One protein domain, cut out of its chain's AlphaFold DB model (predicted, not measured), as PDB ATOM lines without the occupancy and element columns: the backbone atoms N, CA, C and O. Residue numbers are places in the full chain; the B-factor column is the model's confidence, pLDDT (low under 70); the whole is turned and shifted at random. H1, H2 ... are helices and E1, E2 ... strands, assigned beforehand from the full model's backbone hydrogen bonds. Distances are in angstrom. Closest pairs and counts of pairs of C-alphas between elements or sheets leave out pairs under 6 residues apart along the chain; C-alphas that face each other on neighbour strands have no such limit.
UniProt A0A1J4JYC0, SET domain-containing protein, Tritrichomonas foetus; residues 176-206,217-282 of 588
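Overview. This is residues 176 to 206 and 217 to 282 of the 588 residues of the protein "SET domain-containing protein" of Tritrichomonas foetus (UniProt A0A1J4JYC0). A single, twisted sheet of six strands makes the body, with the small helix H1 beyond one end of it, where residues 197 to 203 stick out; the long unnamed stretches 249 to 261 and 265 to 282 lie toward the other end. The printed part has 97 residues, in the order E1 E2 H1 E3 E4 E5 E6. The mixed sheet runs E2 E1 E3 E4 E5 E6, and the class is mostly strand, with under half of the residues in named elements. The whole is loose, with a radius of gyration of the C-alphas of 16.5 A, and only just elongated, spanning 54 by 27 by 24 A.

Along the chain. E1, residues 176 to 182, begins at C-alpha 176 (-45.561, -51.675, -29.050) and is 18.9 A long. E2 is residues 185 to 192, 21.4 A; H1 is residues 195 to 201. E3, residues 220 to 228, measures 25.8 A, E4, residues 234 to 240, 19.8 A, and E5, residues 243 to 248, 17.6 A. E6, residues 262 to 264, ends at C-alpha 264 (-42.626, -40.334, -45.296).

Arrangement. E1 and E2 form a hairpin, with N 178 and O 189 3.0 A apart. E1 and E3 are parallel at 22 degrees, with N 177 and O 222 2.9 A apart. E3 E4 E5 E6 form a meander, each strand the antiparallel neighbour of the one before: N 223 and O 239 are 2.8 A apart, N 238 and O 245 2.8 A, and N 264 and O 246 2.8 A, each within hydrogen-bond range. E2 and E6 are the edge strands. H1 is not on the sheet; every O i to N i+4 pair in it is within hydrogen-bond range.

Size, cuts and confidence. The farthest C-alphas, those of Ser 205 and Lys 257, are 54.9 A apart. Residues 207 to 216 are not printed, a gap of 16.4 A between C-alphas 206 and 217. E5 to E6 is a long link. The mean pLDDT of the printed part is 71.7; residues 176 to 206, 217 to 223, 239 to 240 and 242 to 243 are under 70.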
ATOM      1  N   CYS A 176     -44.906 -52.774 -28.352       40.69
ATOM      2  CA  CYS A 176     -45.561 -51.675 -29.050       40.69
ATOM      3  C   CYS A 176     -46.188 -50.715 -28.036       40.69
ATOM      4  O   CYS A 176     -47.042 -51.084 -27.227       40.69
ATOM      5  N   PHE A 177     -45.783 -49.455 -28.086       54.72
ATOM      6  CA  PHE A 177     -46.364 -48.401 -27.265       54.72
ATOM      7  C   PHE A 177     -47.247 -47.533 -28.150       54.72
ATOM      8  O   PHE A 177     -46.762 -46.951 -29.121       54.72
ATOM      9  N   LEU A 178     -48.536 -47.453 -27.822       49.59
ATOM     10  CA  LEU A 178     -49.432 -46.483 -28.437       49.59
ATOM     11  C   LEU A 178     -49.374 -45.202 -27.607       49.59
ATOM     12  O   LEU A 178     -49.734 -45.186 -26.424       49.59
ATOM     13  N   GLU A 179     -48.910 -44.138 -28.245       68.44
ATOM     14  CA  GLU A 179     -48.789 -42.811 -27.665       68.44
ATOM     15  C   GLU A 179     -49.866 -41.904 -28.268       68.44
ATOM     16  O   GLU A 179     -49.841 -41.586 -29.457       68.44
ATOM     17  N   GLU A 180     -50.837 -41.498 -27.449       65.88
ATOM     18  CA  GLU A 180     -51.830 -40.493 -27.837       65.88
ATOM     19  C   GLU A 180     -51.399 -39.119 -27.335       65.88
ATOM     20  O   GLU A 180     -51.173 -38.925 -26.137       65.88
ATOM     21  N   PHE A 181     -51.315 -38.149 -28.243       59.19
ATOM     22  CA  PHE A 181     -51.049 -36.762 -27.887       59.19
ATOM     23  C   PHE A 181     -52.367 -36.051 -27.547       59.19
ATOM     24  O   PHE A 181     -53.197 -35.809 -28.421       59.19
ATOM     25  N   LYS A 182     -52.587 -35.721 -26.268       64.69
ATOM     26  CA  LYS A 182     -53.760 -34.954 -25.808       64.69
ATOM     27  C   LYS A 182     -53.304 -33.775 -24.957       64.69
ATOM     28  O   LYS A 182     -52.663 -33.964 -23.928       64.69
ATOM     29  N   ASN A 183     -53.665 -32.556 -25.365       65.62
ATOM     30  CA  ASN A 183     -53.377 -31.310 -24.635       65.62
ATOM     31  C   ASN A 183     -51.885 -31.111 -24.287       65.62
ATOM     32  O   ASN A 183     -51.559 -30.696 -23.177       65.62
ATOM     33  N   GLY A 184     -50.971 -31.454 -25.200       61.91
ATOM     34  CA  GLY A 184     -49.527 -31.331 -24.955       61.91
ATOM     35  C   GLY A 184     -48.924 -32.435 -24.078       61.91
ATOM     36  O   GLY A 184     -47.736 -32.381 -23.766       61.91
ATOM     37  N   VAL A 185     -49.713 -33.435 -23.669       67.94
ATOM     38  CA  VAL A 185     -49.262 -34.549 -22.830       67.94
ATOM     39  C   VAL A 185     -49.403 -35.862 -23.594       67.94
ATOM     40  O   VAL A 185     -50.466 -36.181 -24.126       67.94
ATOM     41  N   ILE A 186     -48.323 -36.649 -23.616       66.25
ATOM     42  CA  ILE A 186     -48.319 -37.999 -24.187       66.25
ATOM     43  C   ILE A 186     -48.961 -38.960 -23.182       66.25
ATOM     44  O   ILE A 186     -48.392 -39.238 -22.123       66.25
ATOM     45  N   GLN A 187     -50.131 -39.499 -23.521       65.94
ATOM     46  CA  GLN A 187     -50.711 -40.636 -22.812       65.94
ATOM     47  C   GLN A 187     -50.173 -41.929 -23.419       65.94
ATOM     48  O   GLN A 187     -50.377 -42.209 -24.599       65.94
ATOM     49  N   LYS A 188     -49.471 -42.717 -22.601       60.91
ATOM     50  CA  LYS A 188     -48.909 -44.004 -23.014       60.91
ATOM     51  C   LYS A 188     -49.872 -45.116 -22.642       60.91
ATOM     52  O   LYS A 188     -50.141 -45.329 -21.462       60.91
ATOM     53  N   SER A 189     -50.337 -45.854 -23.637       55.72
ATOM     54  CA  SER A 189     -50.912 -47.178 -23.421       55.72
ATOM     55  C   SER A 189     -49.929 -48.215 -23.947       55.72
ATOM     56  O   SER A 189     -49.397 -48.104 -25.052       55.72
ATOM     57  N   VAL A 190     -49.614 -49.188 -23.099       49.47
ATOM     58  CA  VAL A 190     -48.678 -50.253 -23.447       49.47
ATOM     59  C   VAL A 190     -49.483 -51.389 -24.051       49.47
ATOM     60  O   VAL A 190     -50.350 -51.949 -23.381       49.47
ATOM     61  N   CYS A 191     -49.182 -51.740 -25.294       46.78
ATOM     62  CA  CYS A 191     -49.659 -52.966 -25.906       46.78
ATOM     63  C   CYS A 191     -48.444 -53.863 -26.154       46.78
ATOM     64  O   CYS A 191     -47.787 -53.817 -27.193       46.78
ATOM     65  N   THR A 192     -48.090 -54.663 -25.153       42.78
ATOM     66  CA  THR A 192     -47.018 -55.645 -25.309       42.78
ATOM     67  C   THR A 192     -47.581 -56.867 -26.012       42.78
ATOM     68  O   THR A 192     -48.590 -57.421 -25.569       42.78
ATOM     69  N   THR A 193     -46.915 -57.334 -27.069       42.84
ATOM     70  CA  THR A 193     -47.202 -58.676 -27.579       42.84
ATOM     71  C   THR A 193     -46.873 -59.680 -26.475       42.84
ATOM     72  O   THR A 193     -45.729 -59.807 -26.039       42.84
ATOM     73  N   ASN A 194     -47.894 -60.348 -25.937       49.19
ATOM     74  CA  ASN A 194     -47.679 -61.363 -24.918       49.19
ATOM     75  C   ASN A 194     -47.130 -62.612 -25.620       49.19
ATOM     76  O   ASN A 194     -47.868 -63.338 -26.285       49.19
ATOM     77  N   GLN A 195     -45.819 -62.825 -25.491       44.66
ATOM     78  CA  GLN A 195     -45.132 -63.964 -26.094       44.66
ATOM     79  C   GLN A 195     -45.751 -65.292 -25.642       44.66
ATOM     80  O   GLN A 195     -45.936 -66.164 -26.482       44.66
ATOM     81  N   ASP A 196     -46.176 -65.426 -24.383       45.56
ATOM     82  CA  ASP A 196     -46.845 -66.635 -23.883       45.56
ATOM     83  C   ASP A 196     -48.229 -66.846 -24.511       45.56
ATOM     84  O   ASP A 196     -48.620 -67.981 -24.763       45.56
ATOM     85  N   LEU A 197     -48.966 -65.772 -24.818       44.34
ATOM     86  CA  LEU A 197     -50.210 -65.848 -25.597       44.34
ATOM     87  C   LEU A 197     -49.915 -66.284 -27.034       44.34
ATOM     88  O   LEU A 197     -50.576 -67.190 -27.525       44.34
ATOM     89  N   ILE A 198     -48.894 -65.717 -27.684       39.44
ATOM     90  CA  ILE A 198     -48.487 -66.079 -29.054       39.44
ATOM     91  C   ILE A 198     -48.024 -67.547 -29.126       39.44
ATOM     92  O   ILE A 198     -48.475 -68.304 -29.985       39.44
ATOM     93  N   PHE A 199     -47.171 -67.988 -28.197       42.34
ATOM     94  CA  PHE A 199     -46.729 -69.382 -28.091       42.34
ATOM     95  C   PHE A 199     -47.862 -70.322 -27.643       42.34
ATOM     96  O   PHE A 199     -47.936 -71.460 -28.110       42.34
ATOM     97  N   GLY A 200     -48.791 -69.831 -26.820       41.34
ATOM     98  CA  GLY A 200     -50.018 -70.520 -26.429       41.34
ATOM     99  C   GLY A 200     -50.975 -70.747 -27.603       41.34
ATOM    100  O   GLY A 200     -51.495 -71.853 -27.754       41.34
ATOM    101  N   TYR A 201     -51.140 -69.758 -28.487       38.91
ATOM    102  CA  TYR A 201     -51.889 -69.892 -29.743       38.91
ATOM    103  C   TYR A 201     -51.216 -70.879 -30.705       38.91
ATOM    104  O   TYR A 201     -51.899 -71.692 -31.326       38.91
ATOM    105  N   ALA A 202     -49.881 -70.894 -30.739       34.44
ATOM    106  CA  ALA A 202     -49.081 -71.866 -31.487       34.44
ATOM    107  C   ALA A 202     -48.962 -73.249 -30.805       34.44
ATOM    108  O   ALA A 202     -48.258 -74.125 -31.308       34.44
ATOM    109  N   LYS A 203     -49.624 -73.455 -29.656       41.22
ATOM    110  CA  LYS A 203     -49.632 -74.701 -28.868       41.22
ATOM    111  C   LYS A 203     -48.237 -75.279 -28.556       41.22
ATOM    112  O   LYS A 203     -48.076 -76.500 -28.542       41.22
ATOM    113  N   ARG A 204     -47.226 -74.446 -28.283       44.09
ATOM    114  CA  ARG A 204     -45.868 -74.913 -27.929       44.09
ATOM    115  C   ARG A 204     -45.261 -74.137 -26.762       44.09
ATOM    116  O   ARG A 204     -45.592 -72.977 -26.552       44.09
ATOM    117  N   SER A 205     -44.357 -74.776 -26.022       40.22
ATOM    118  CA  SER A 205     -43.634 -74.168 -24.895       40.22
ATOM    119  C   SER A 205     -42.471 -73.282 -25.380       40.22
ATOM    120  O   SER A 205     -41.799 -73.666 -26.342       40.22
ATOM    121  N   PRO A 206     -42.165 -72.155 -24.711       41.56
ATOM    122  CA  PRO A 206     -40.941 -71.388 -24.960       41.56
ATOM    123  C   PRO A 206     -39.681 -72.223 -24.623       41.56
ATOM    124  O   PRO A 206     -39.686 -72.908 -23.598       41.56
ATOM    125  N   GLY A 217     -30.433 -59.535 -26.571       39.59
ATOM    126  CA  GLY A 217     -30.768 -58.504 -25.602       39.59
ATOM    127  C   GLY A 217     -31.438 -57.267 -26.204       39.59
ATOM    128  O   GLY A 217     -31.818 -56.387 -25.438       39.59
ATOM    129  N   ILE A 218     -31.614 -57.165 -27.529       42.44
ATOM    130  CA  ILE A 218     -32.265 -55.991 -28.131       42.44
ATOM    131  C   ILE A 218     -33.757 -56.276 -28.329       42.44
ATOM    132  O   ILE A 218     -34.186 -56.792 -29.360       42.44
ATOM    133  N   THR A 219     -34.568 -55.932 -27.329       49.81
ATOM    134  CA  THR A 219     -36.017 -55.759 -27.504       49.81
ATOM    135  C   THR A 219     -36.241 -54.628 -28.509       49.81
ATOM    136  O   THR A 219     -35.951 -53.466 -28.214       49.81
ATOM    137  N   LEU A 220     -36.755 -54.953 -29.698       50.66
ATOM    138  CA  LEU A 220     -37.190 -53.939 -30.656       50.66
ATOM    139  C   LEU A 220     -38.466 -53.305 -30.107       50.66
ATOM    140  O   LEU A 220     -39.511 -53.944 -29.985       50.66
ATOM    141  N   THR A 221     -38.345 -52.048 -29.704       57.84
ATOM    142  CA  THR A 221     -39.464 -51.278 -29.181       57.84
ATOM    143  C   THR A 221     -39.981 -50.357 -30.269       57.84
ATOM    144  O   THR A 221     -39.243 -49.488 -30.744       57.84
ATOM    145  N   SER A 222     -41.245 -50.544 -30.631       56.22
ATOM    146  CA  SER A 222     -41.938 -49.710 -31.605       56.22
ATOM    147  C   SER A 222     -42.862 -48.731 -30.887       56.22
ATOM    148  O   SER A 222     -43.674 -49.119 -30.046       56.22
ATOM    149  N   TYR A 223     -42.765 -47.454 -31.233       64.38
ATOM    150  CA  TYR A 223     -43.662 -46.404 -30.766       64.38
ATOM    151  C   TYR A 223     -44.569 -45.999 -31.915       64.38
ATOM    152  O   TYR A 223     -44.085 -45.548 -32.950       64.38
ATOM    153  N   VAL A 224     -45.875 -46.161 -31.731       70.88
ATOM    154  CA  VAL A 224     -46.890 -45.641 -32.645       70.88
ATOM    155  C   VAL A 224     -47.472 -44.400 -31.992       70.88
ATOM    156  O   VAL A 224     -48.216 -44.497 -31.018       70.88
ATOM    157  N   THR A 225     -47.116 -43.233 -32.508       74.56
ATOM    158  CA  THR A 225     -47.582 -41.950 -31.985       74.56
ATOM    159  C   THR A 225     -48.650 -41.382 -32.909       74.56
ATOM    160  O   THR A 225     -48.438 -41.281 -34.120       74.56
ATOM    161  N   ARG A 226     -49.803 -41.020 -32.338       79.94
ATOM    162  CA  ARG A 226     -50.880 -40.305 -33.034       79.94
ATOM    163  C   ARG A 226     -50.771 -38.818 -32.748       79.94
ATOM    164  O   ARG A 226     -50.790 -38.413 -31.584       79.94
ATOM    165  N   TYR A 227     -50.717 -38.030 -33.808       82.62
ATOM    166  CA  TYR A 227     -50.611 -36.582 -33.743       82.62
ATOM    167  C   TYR A 227     -51.875 -35.950 -34.324       82.62
ATOM    168  O   TYR A 227     -52.292 -36.352 -35.410       82.62
ATOM    169  N   PRO A 228     -52.514 -35.009 -33.615       84.12
ATOM    170  CA  PRO A 228     -53.776 -34.430 -34.051       84.12
ATOM    171  C   PRO A 228     -53.592 -33.502 -35.256       84.12
ATOM    172  O   PRO A 228     -52.515 -32.945 -35.473       84.12
ATOM    173  N   THR A 229     -54.673 -33.285 -35.995       88.38
ATOM    174  CA  THR A 229     -54.818 -32.198 -36.974       88.38
ATOM    175  C   THR A 229     -55.862 -31.186 -36.501       88.38
ATOM    176  O   THR A 229     -56.638 -31.451 -35.578       88.38
ATOM    177  N   SER A 230     -55.897 -30.005 -37.124       88.81
ATOM    178  CA  SER A 230     -56.748 -28.895 -36.659       88.81
ATOM    179  C   SER A 230     -58.261 -29.145 -36.781       88.81
ATOM    180  O   SER A 230     -59.048 -28.538 -36.057       88.81
ATOM    181  N   ASP A 231     -58.672 -30.072 -37.647       87.75
ATOM    182  CA  ASP A 231     -60.059 -30.508 -37.851       87.75
ATOM    183  C   ASP A 231     -60.474 -31.696 -36.961       87.75
ATOM    184  O   ASP A 231     -61.593 -32.195 -37.072       87.75
ATOM    185  N   GLY A 232     -59.591 -32.151 -36.065       82.12
ATOM    186  CA  GLY A 232     -59.846 -33.272 -35.160       82.12
ATOM    187  C   GLY A 232     -59.501 -34.654 -35.725       82.12
ATOM    188  O   GLY A 232     -59.717 -35.647 -35.027       82.12
ATOM    189  N   ASN A 233     -58.949 -34.734 -36.941       85.31
ATOM    190  CA  ASN A 233     -58.309 -35.951 -37.448       85.31
ATOM    191  C   ASN A 233     -56.915 -36.154 -36.811       85.31
ATOM    192  O   ASN A 233     -56.551 -35.514 -35.817       85.31
ATOM    193  N   PHE A 234     -56.142 -37.109 -37.332       78.12
ATOM    194  CA  PHE A 234     -54.781 -37.372 -36.884       78.12
ATOM    195  C   PHE A 234     -53.910 -37.933 -38.011       78.12
ATOM    196  O   PHE A 234     -54.400 -38.562 -38.947       78.12
ATOM    197  N   TRP A 235     -52.600 -37.780 -37.864       84.00
ATOM    198  CA  TRP A 235     -51.592 -38.524 -38.612       84.00
ATOM    199  C   TRP A 235     -50.789 -39.418 -37.662       84.00
ATOM    200  O   TRP A 235     -50.828 -39.261 -36.437       84.00
ATOM    201  N   ILE A 236     -50.105 -40.417 -38.216       72.25
ATOM    202  CA  ILE A 236     -49.390 -41.433 -37.441       72.25
ATOM    203  C   ILE A 236     -47.899 -41.346 -37.736       72.25
ATOM    204  O   ILE A 236     -47.489 -41.198 -38.886       72.25
ATOM    205  N   ARG A 237     -47.085 -41.518 -36.693       81.94
ATOM    206  CA  ARG A 237     -45.670 -41.861 -36.812       81.94
ATOM    207  C   ARG A 237     -45.400 -43.195 -36.145       81.94
ATOM    208  O   ARG A 237     -45.810 -43.410 -35.008       81.94
ATOM    209  N   VAL A 238     -44.647 -44.052 -36.816       73.69
ATOM    210  CA  VAL A 238     -44.126 -45.294 -36.250       73.69
ATOM    211  C   VAL A 238     -42.615 -45.155 -36.125       73.69
ATOM    212  O   VAL A 238     -41.933 -44.968 -37.129       73.69
ATOM    213  N   LYS A 239     -42.083 -45.217 -34.901       69.62
ATOM    214  CA  LYS A 239     -40.638 -45.227 -34.622       69.62
ATOM    215  C   LYS A 239     -40.207 -46.600 -34.134       69.62
ATOM    216  O   LYS A 239     -40.817 -47.122 -33.210       69.62
ATOM    217  N   CYS A 240     -39.134 -47.146 -34.691       62.44
ATOM    218  CA  CYS A 240     -38.491 -48.370 -34.222       62.44
ATOM    219  C   CYS A 240     -36.977 -48.130 -34.188       62.44
ATOM    220  O   CYS A 240     -36.338 -47.980 -35.231       62.44
ATOM    221  N   GLY A 241     -36.396 -48.011 -32.991       72.19
ATOM    222  CA  GLY A 241     -34.988 -47.618 -32.845       72.19
ATOM    223  C   GLY A 241     -34.685 -46.255 -33.508       72.19
ATOM    224  O   GLY A 241     -35.418 -45.296 -33.263       72.19
ATOM    225  N   PRO A 242     -33.624 -46.129 -34.335       69.50
ATOM    226  CA  PRO A 242     -33.309 -44.905 -35.073       69.50
ATOM    227  C   PRO A 242     -34.155 -44.707 -36.347       69.50
ATOM    228  O   PRO A 242     -33.927 -43.743 -37.076       69.50
ATOM    229  N   PHE A 243     -35.101 -45.602 -36.643       65.69
ATOM    230  CA  PHE A 243     -35.934 -45.538 -37.842       65.69
ATOM    231  C   PHE A 243     -37.308 -44.981 -37.511       65.69
ATOM    232  O   PHE A 243     -37.871 -45.257 -36.449       65.69
ATOM    233  N   ALA A 244     -37.859 -44.214 -38.444       73.00
ATOM    234  CA  ALA A 244     -39.186 -43.656 -38.310       73.00
ATOM    235  C   ALA A 244     -39.873 -43.559 -39.670       73.00
ATOM    236  O   ALA A 244     -39.251 -43.178 -40.662       73.00
ATOM    237  N   VAL A 245     -41.166 -43.866 -39.683       73.44
ATOM    238  CA  VAL A 245     -42.072 -43.612 -40.806       73.44
ATOM    239  C   VAL A 245     -43.252 -42.804 -40.320       73.44
ATOM    240  O   VAL A 245     -43.630 -42.897 -39.152       73.44
ATOM    241  N   ALA A 246     -43.827 -42.005 -41.199       77.94
ATOM    242  CA  ALA A 246     -45.039 -41.267 -40.911       77.94
ATOM    243  C   ALA A 246     -45.970 -41.273 -42.114       77.94
ATOM    244  O   ALA A 246     -45.517 -41.332 -43.254       77.94
ATOM    245  N   PHE A 247     -47.265 -41.227 -41.841       85.88
ATOM    246  CA  PHE A 247     -48.300 -41.180 -42.859       85.88
ATOM    247  C   PHE A 247     -49.538 -40.470 -42.318       85.88
ATOM    248  O   PHE A 247     -49.822 -40.489 -41.115       85.88
ATOM    249  N   GLY A 248     -50.288 -39.857 -43.222       80.19
ATOM    250  CA  GLY A 248     -51.552 -39.205 -42.920       80.19
ATOM    251  C   GLY A 248     -52.455 -39.160 -44.146       80.19
ATOM    252  O   GLY A 248     -52.004 -39.305 -45.278       80.19
ATOM    253  N   ASN A 249     -53.747 -38.969 -43.910       84.19
ATOM    254  CA  ASN A 249     -54.763 -38.870 -44.960       84.19
ATOM    255  C   ASN A 249     -54.984 -37.431 -45.457       84.19
ATOM    256  O   ASN A 249     -55.675 -37.235 -46.453       84.19
ATOM    257  N   ASP A 250     -54.426 -36.439 -44.764       93.56
ATOM    258  CA  ASP A 250     -54.558 -35.030 -45.114       93.56
ATOM    259  C   ASP A 250     -53.279 -34.248 -44.794       93.56
ATOM    260  O   ASP A 250     -52.902 -34.057 -43.637       93.56
ATOM    261  N   VAL A 251     -52.619 -33.761 -45.839       96.25
ATOM    262  CA  VAL A 251     -51.468 -32.853 -45.752       96.25
ATOM    263  C   VAL A 251     -51.861 -31.415 -45.386       96.25
ATOM    264  O   VAL A 251     -51.031 -30.655 -44.892       96.25
ATOM    265  N   SER A 252     -53.120 -31.019 -45.589       96.62
ATOM    266  CA  SER A 252     -53.596 -29.638 -45.412       96.62
ATOM    267  C   SER A 252     -53.883 -29.249 -43.958       96.62
ATOM    268  O   SER A 252     -54.396 -28.160 -43.686       96.62
ATOM    269  N   ASN A 253     -53.591 -30.146 -43.012       94.81
ATOM    270  CA  ASN A 253     -53.932 -30.007 -41.598       94.81
ATOM    271  C   ASN A 253     -55.422 -29.702 -41.366       94.81
ATOM    272  O   ASN A 253     -55.760 -28.858 -40.538       94.81
ATOM    273  N   GLY A 254     -56.330 -30.304 -42.132       94.06
ATOM    274  CA  GLY A 254     -57.763 -30.062 -42.009       94.06
ATOM    275  C   GLY A 254     -58.285 -28.845 -42.778       94.06
ATOM    276  O   GLY A 254     -59.499 -28.712 -42.919       94.06
ATOM    277  N   ARG A 255     -57.419 -27.994 -43.344       94.56
ATOM    278  CA  ARG A 255     -57.825 -26.702 -43.933       94.56
ATOM    279  C   ARG A 255     -58.231 -26.773 -45.401       94.56
ATOM    280  O   ARG A 255     -59.054 -25.972 -45.825       94.56
ATOM    281  N   GLY A 256     -57.647 -27.692 -46.160       94.75
ATOM    282  CA  GLY A 256     -57.860 -27.787 -47.599       94.75
ATOM    283  C   GLY A 256     -59.237 -28.332 -47.950       94.75
ATOM    284  O   GLY A 256     -59.740 -29.239 -47.272       94.75
ATOM    285  N   LYS A 257     -59.820 -27.805 -49.033       94.06
ATOM    286  CA  LYS A 257     -61.049 -28.320 -49.665       94.06
ATOM    287  C   LYS A 257     -60.892 -29.782 -50.091       94.06
ATOM    288  O   LYS A 257     -61.829 -30.561 -49.937       94.06
ATOM    289  N   ILE A 258     -59.712 -30.140 -50.599       94.25
ATOM    290  CA  ILE A 258     -59.338 -31.507 -50.978       94.25
ATOM    291  C   ILE A 258     -58.332 -32.049 -49.963       94.25
ATOM    292  O   ILE A 258     -57.422 -31.344 -49.525       94.25
ATOM    293  N   LYS A 259     -58.519 -33.315 -49.587       93.75
ATOM    294  CA  LYS A 259     -57.685 -34.035 -48.624       93.75
ATOM    295  C   LYS A 259     -56.707 -34.915 -49.384       93.75
ATOM    296  O   LYS A 259     -57.112 -35.921 -49.957       93.75
ATOM    297  N   TYR A 260     -55.438 -34.517 -49.401       95.19
ATOM    298  CA  TYR A 260     -54.396 -35.299 -50.056       95.19
ATOM    299  C   TYR A 260     -53.660 -36.164 -49.033       95.19
ATOM    300  O   TYR A 260     -53.117 -35.611 -48.063       95.19
ATOM    301  N   PRO A 261     -53.603 -37.492 -49.234       87.62
ATOM    302  CA  PRO A 261     -52.788 -38.357 -48.401       87.62
ATOM    303  C   PRO A 261     -51.306 -38.018 -48.557       87.62
ATOM    304  O   PRO A 261     -50.870 -37.419 -49.549       87.62
ATOM    305  N   TRP A 262     -50.517 -38.421 -47.569       93.25
ATOM    306  CA  TRP A 262     -49.075 -38.273 -47.621       93.25
ATOM    307  C   TRP A 262     -48.337 -39.357 -46.850       93.25
ATOM    308  O   TRP A 262     -48.851 -39.932 -45.887       93.25
ATOM    309  N   GLU A 263     -47.085 -39.577 -47.239       83.62
ATOM    310  CA  GLU A 263     -46.201 -40.520 -46.569       83.62
ATOM    311  C   GLU A 263     -44.741 -40.068 -46.525       83.62
ATOM    312  O   GLU A 263     -44.204 -39.445 -47.439       83.62
ATOM    313  N   ASN A 264     -44.063 -40.445 -45.448       82.50
ATOM    314  CA  ASN A 264     -42.626 -40.334 -45.296       82.50
ATOM    315  C   ASN A 264     -42.079 -41.640 -44.742       82.50
ATOM    316  O   ASN A 264     -42.172 -41.921 -43.546       82.50
ATOM    317  N   ARG A 265     -41.474 -42.425 -45.628       75.38
ATOM    318  CA  ARG A 265     -40.936 -43.750 -45.310       75.38
ATOM    319  C   ARG A 265     -39.476 -43.726 -44.841       75.38
ATOM    320  O   ARG A 265     -38.886 -44.783 -44.644       75.38
ATOM    321  N   TYR A 266     -38.876 -42.544 -44.685       73.62
ATOM    322  CA  TYR A 266     -37.424 -42.411 -44.534       73.62
ATOM    323  C   TYR A 266     -36.992 -41.902 -43.165       73.62
ATOM    324  O   TYR A 266     -36.098 -42.486 -42.551       73.62
ATOM    325  N   ASN A 267     -37.582 -40.802 -42.703       81.81
ATOM    326  CA  ASN A 267     -37.205 -40.178 -41.432       81.81
ATOM    327  C   ASN A 267     -38.406 -39.916 -40.508       81.81
ATOM    328  O   ASN A 267     -38.218 -39.484 -39.372       81.81
ATOM    329  N   GLY A 268     -39.631 -40.187 -40.974       80.81
ATOM    330  CA  GLY A 268     -40.864 -40.024 -40.206       80.81
ATOM    331  C   GLY A 268     -41.199 -38.578 -39.833       80.81
ATOM    332  O   GLY A 268     -42.100 -38.354 -39.020       80.81
ATOM    333  N   ASN A 269     -40.499 -37.589 -40.390       93.31
ATOM    334  CA  ASN A 269     -40.862 -36.189 -40.222       93.31
ATOM    335  C   ASN A 269     -42.154 -35.904 -40.999       93.31
ATOM    336  O   ASN A 269     -42.305 -36.381 -42.129       93.31
ATOM    337  N   PRO A 270     -43.101 -35.156 -40.416       95.44
ATOM    338  CA  PRO A 270     -44.288 -34.747 -41.136       95.44
ATOM    339  C   PRO A 270     -43.944 -33.650 -42.157       95.44
ATOM    340  O   PRO A 270     -42.872 -33.040 -42.082       95.44
ATOM    341  N   PRO A 271     -44.845 -33.381 -43.108       96.81
ATOM    342  CA  PRO A 271     -44.785 -32.206 -43.956       96.81
ATOM    343  C   PRO A 271     -44.725 -30.905 -43.155       96.81
ATOM    344  O   PRO A 271     -45.295 -30.852 -42.064       96.81
ATOM    345  N   PRO A 272     -44.158 -29.822 -43.716       96.50
ATOM    346  CA  PRO A 272     -44.101 -28.521 -43.037       96.50
ATOM    347  C   PRO A 272     -45.488 -27.880 -42.830       96.50
ATOM    348  O   PRO A 272     -45.662 -26.956 -42.038       96.50
ATOM    349  N   THR A 273     -46.510 -28.382 -43.524       96.75
ATOM    350  CA  THR A 273     -47.912 -27.986 -43.348       96.75
ATOM    351  C   THR A 273     -48.573 -28.653 -42.144       96.75
ATOM    352  O   THR A 273     -49.702 -28.306 -41.811       96.75
ATOM    353  N   LEU A 274     -47.898 -29.600 -41.488       96.38
ATOM    354  CA  LEU A 274     -48.365 -30.283 -40.288       96.38
ATOM    355  C   LEU A 274     -47.425 -30.002 -39.113       96.38
ATOM    356  O   LEU A 274     -46.269 -29.622 -39.278       96.38
ATOM    357  N   SER A 275     -47.923 -30.223 -37.901       93.38
ATOM    358  CA  SER A 275     -47.137 -30.132 -36.676       93.38
ATOM    359  C   SER A 275     -47.494 -31.275 -35.737       93.38
ATOM    360  O   SER A 275     -48.543 -31.910 -35.863       93.38
ATOM    361  N   GLU A 276     -46.615 -31.550 -34.776       90.69
ATOM    362  CA  GLU A 276     -46.861 -32.584 -33.763       90.69
ATOM    363  C   GLU A 276     -47.983 -32.195 -32.785       90.69
ATOM    364  O   GLU A 276     -48.621 -33.054 -32.189       90.69
ATOM    365  N   ASP A 277     -48.284 -30.909 -32.635       85.19
ATOM    366  CA  ASP A 277     -49.403 -30.437 -31.814       85.19
ATOM    367  C   ASP A 277     -50.681 -30.141 -32.620       85.19
ATOM    368  O   ASP A 277     -51.692 -29.757 -32.034       85.19
ATOM    369  N   GLY A 278     -50.641 -30.306 -33.946       81.06
ATOM    370  CA  GLY A 278     -51.742 -30.013 -34.866       81.06
ATOM    371  C   GLY A 278     -52.057 -28.526 -35.075       81.06
ATOM    372  O   GLY A 278     -52.929 -28.205 -35.883       81.06
ATOM    373  N   ILE A 279     -51.380 -27.607 -34.374       85.12
ATOM    374  CA  ILE A 279     -51.699 -26.169 -34.363       85.12
ATOM    375  C   ILE A 279     -50.557 -25.336 -34.953       85.12
ATOM    376  O   ILE A 279     -50.799 -24.507 -35.832       85.12
ATOM    377  N   ASN A 280     -49.328 -25.543 -34.480       88.31
ATOM    378  CA  ASN A 280     -48.168 -24.720 -34.817       88.31
ATOM    379  C   ASN A 280     -47.447 -25.254 -36.059       88.31
ATOM    380  O   ASN A 280     -46.335 -25.776 -35.971       88.31
ATOM    381  N   THR A 281     -48.104 -25.159 -37.215       92.62
ATOM    382  CA  THR A 281     -47.526 -25.559 -38.504       92.62
ATOM    383  C   THR A 281     -46.492 -24.533 -38.966       92.62
ATOM    384  O   THR A 281     -46.666 -23.333 -38.753       92.62
ATOM    385  N   GLU A 282     -45.413 -24.996 -39.599       93.81
ATOM    386  CA  GLU A 282     -44.392 -24.110 -40.182       93.81
ATOM    387  C   GLU A 282     -44.987 -23.294 -41.335       93.81
ATOM    388  O   GLU A 282     -44.683 -22.114 -41.508       93.81
TER     389      GLU A 282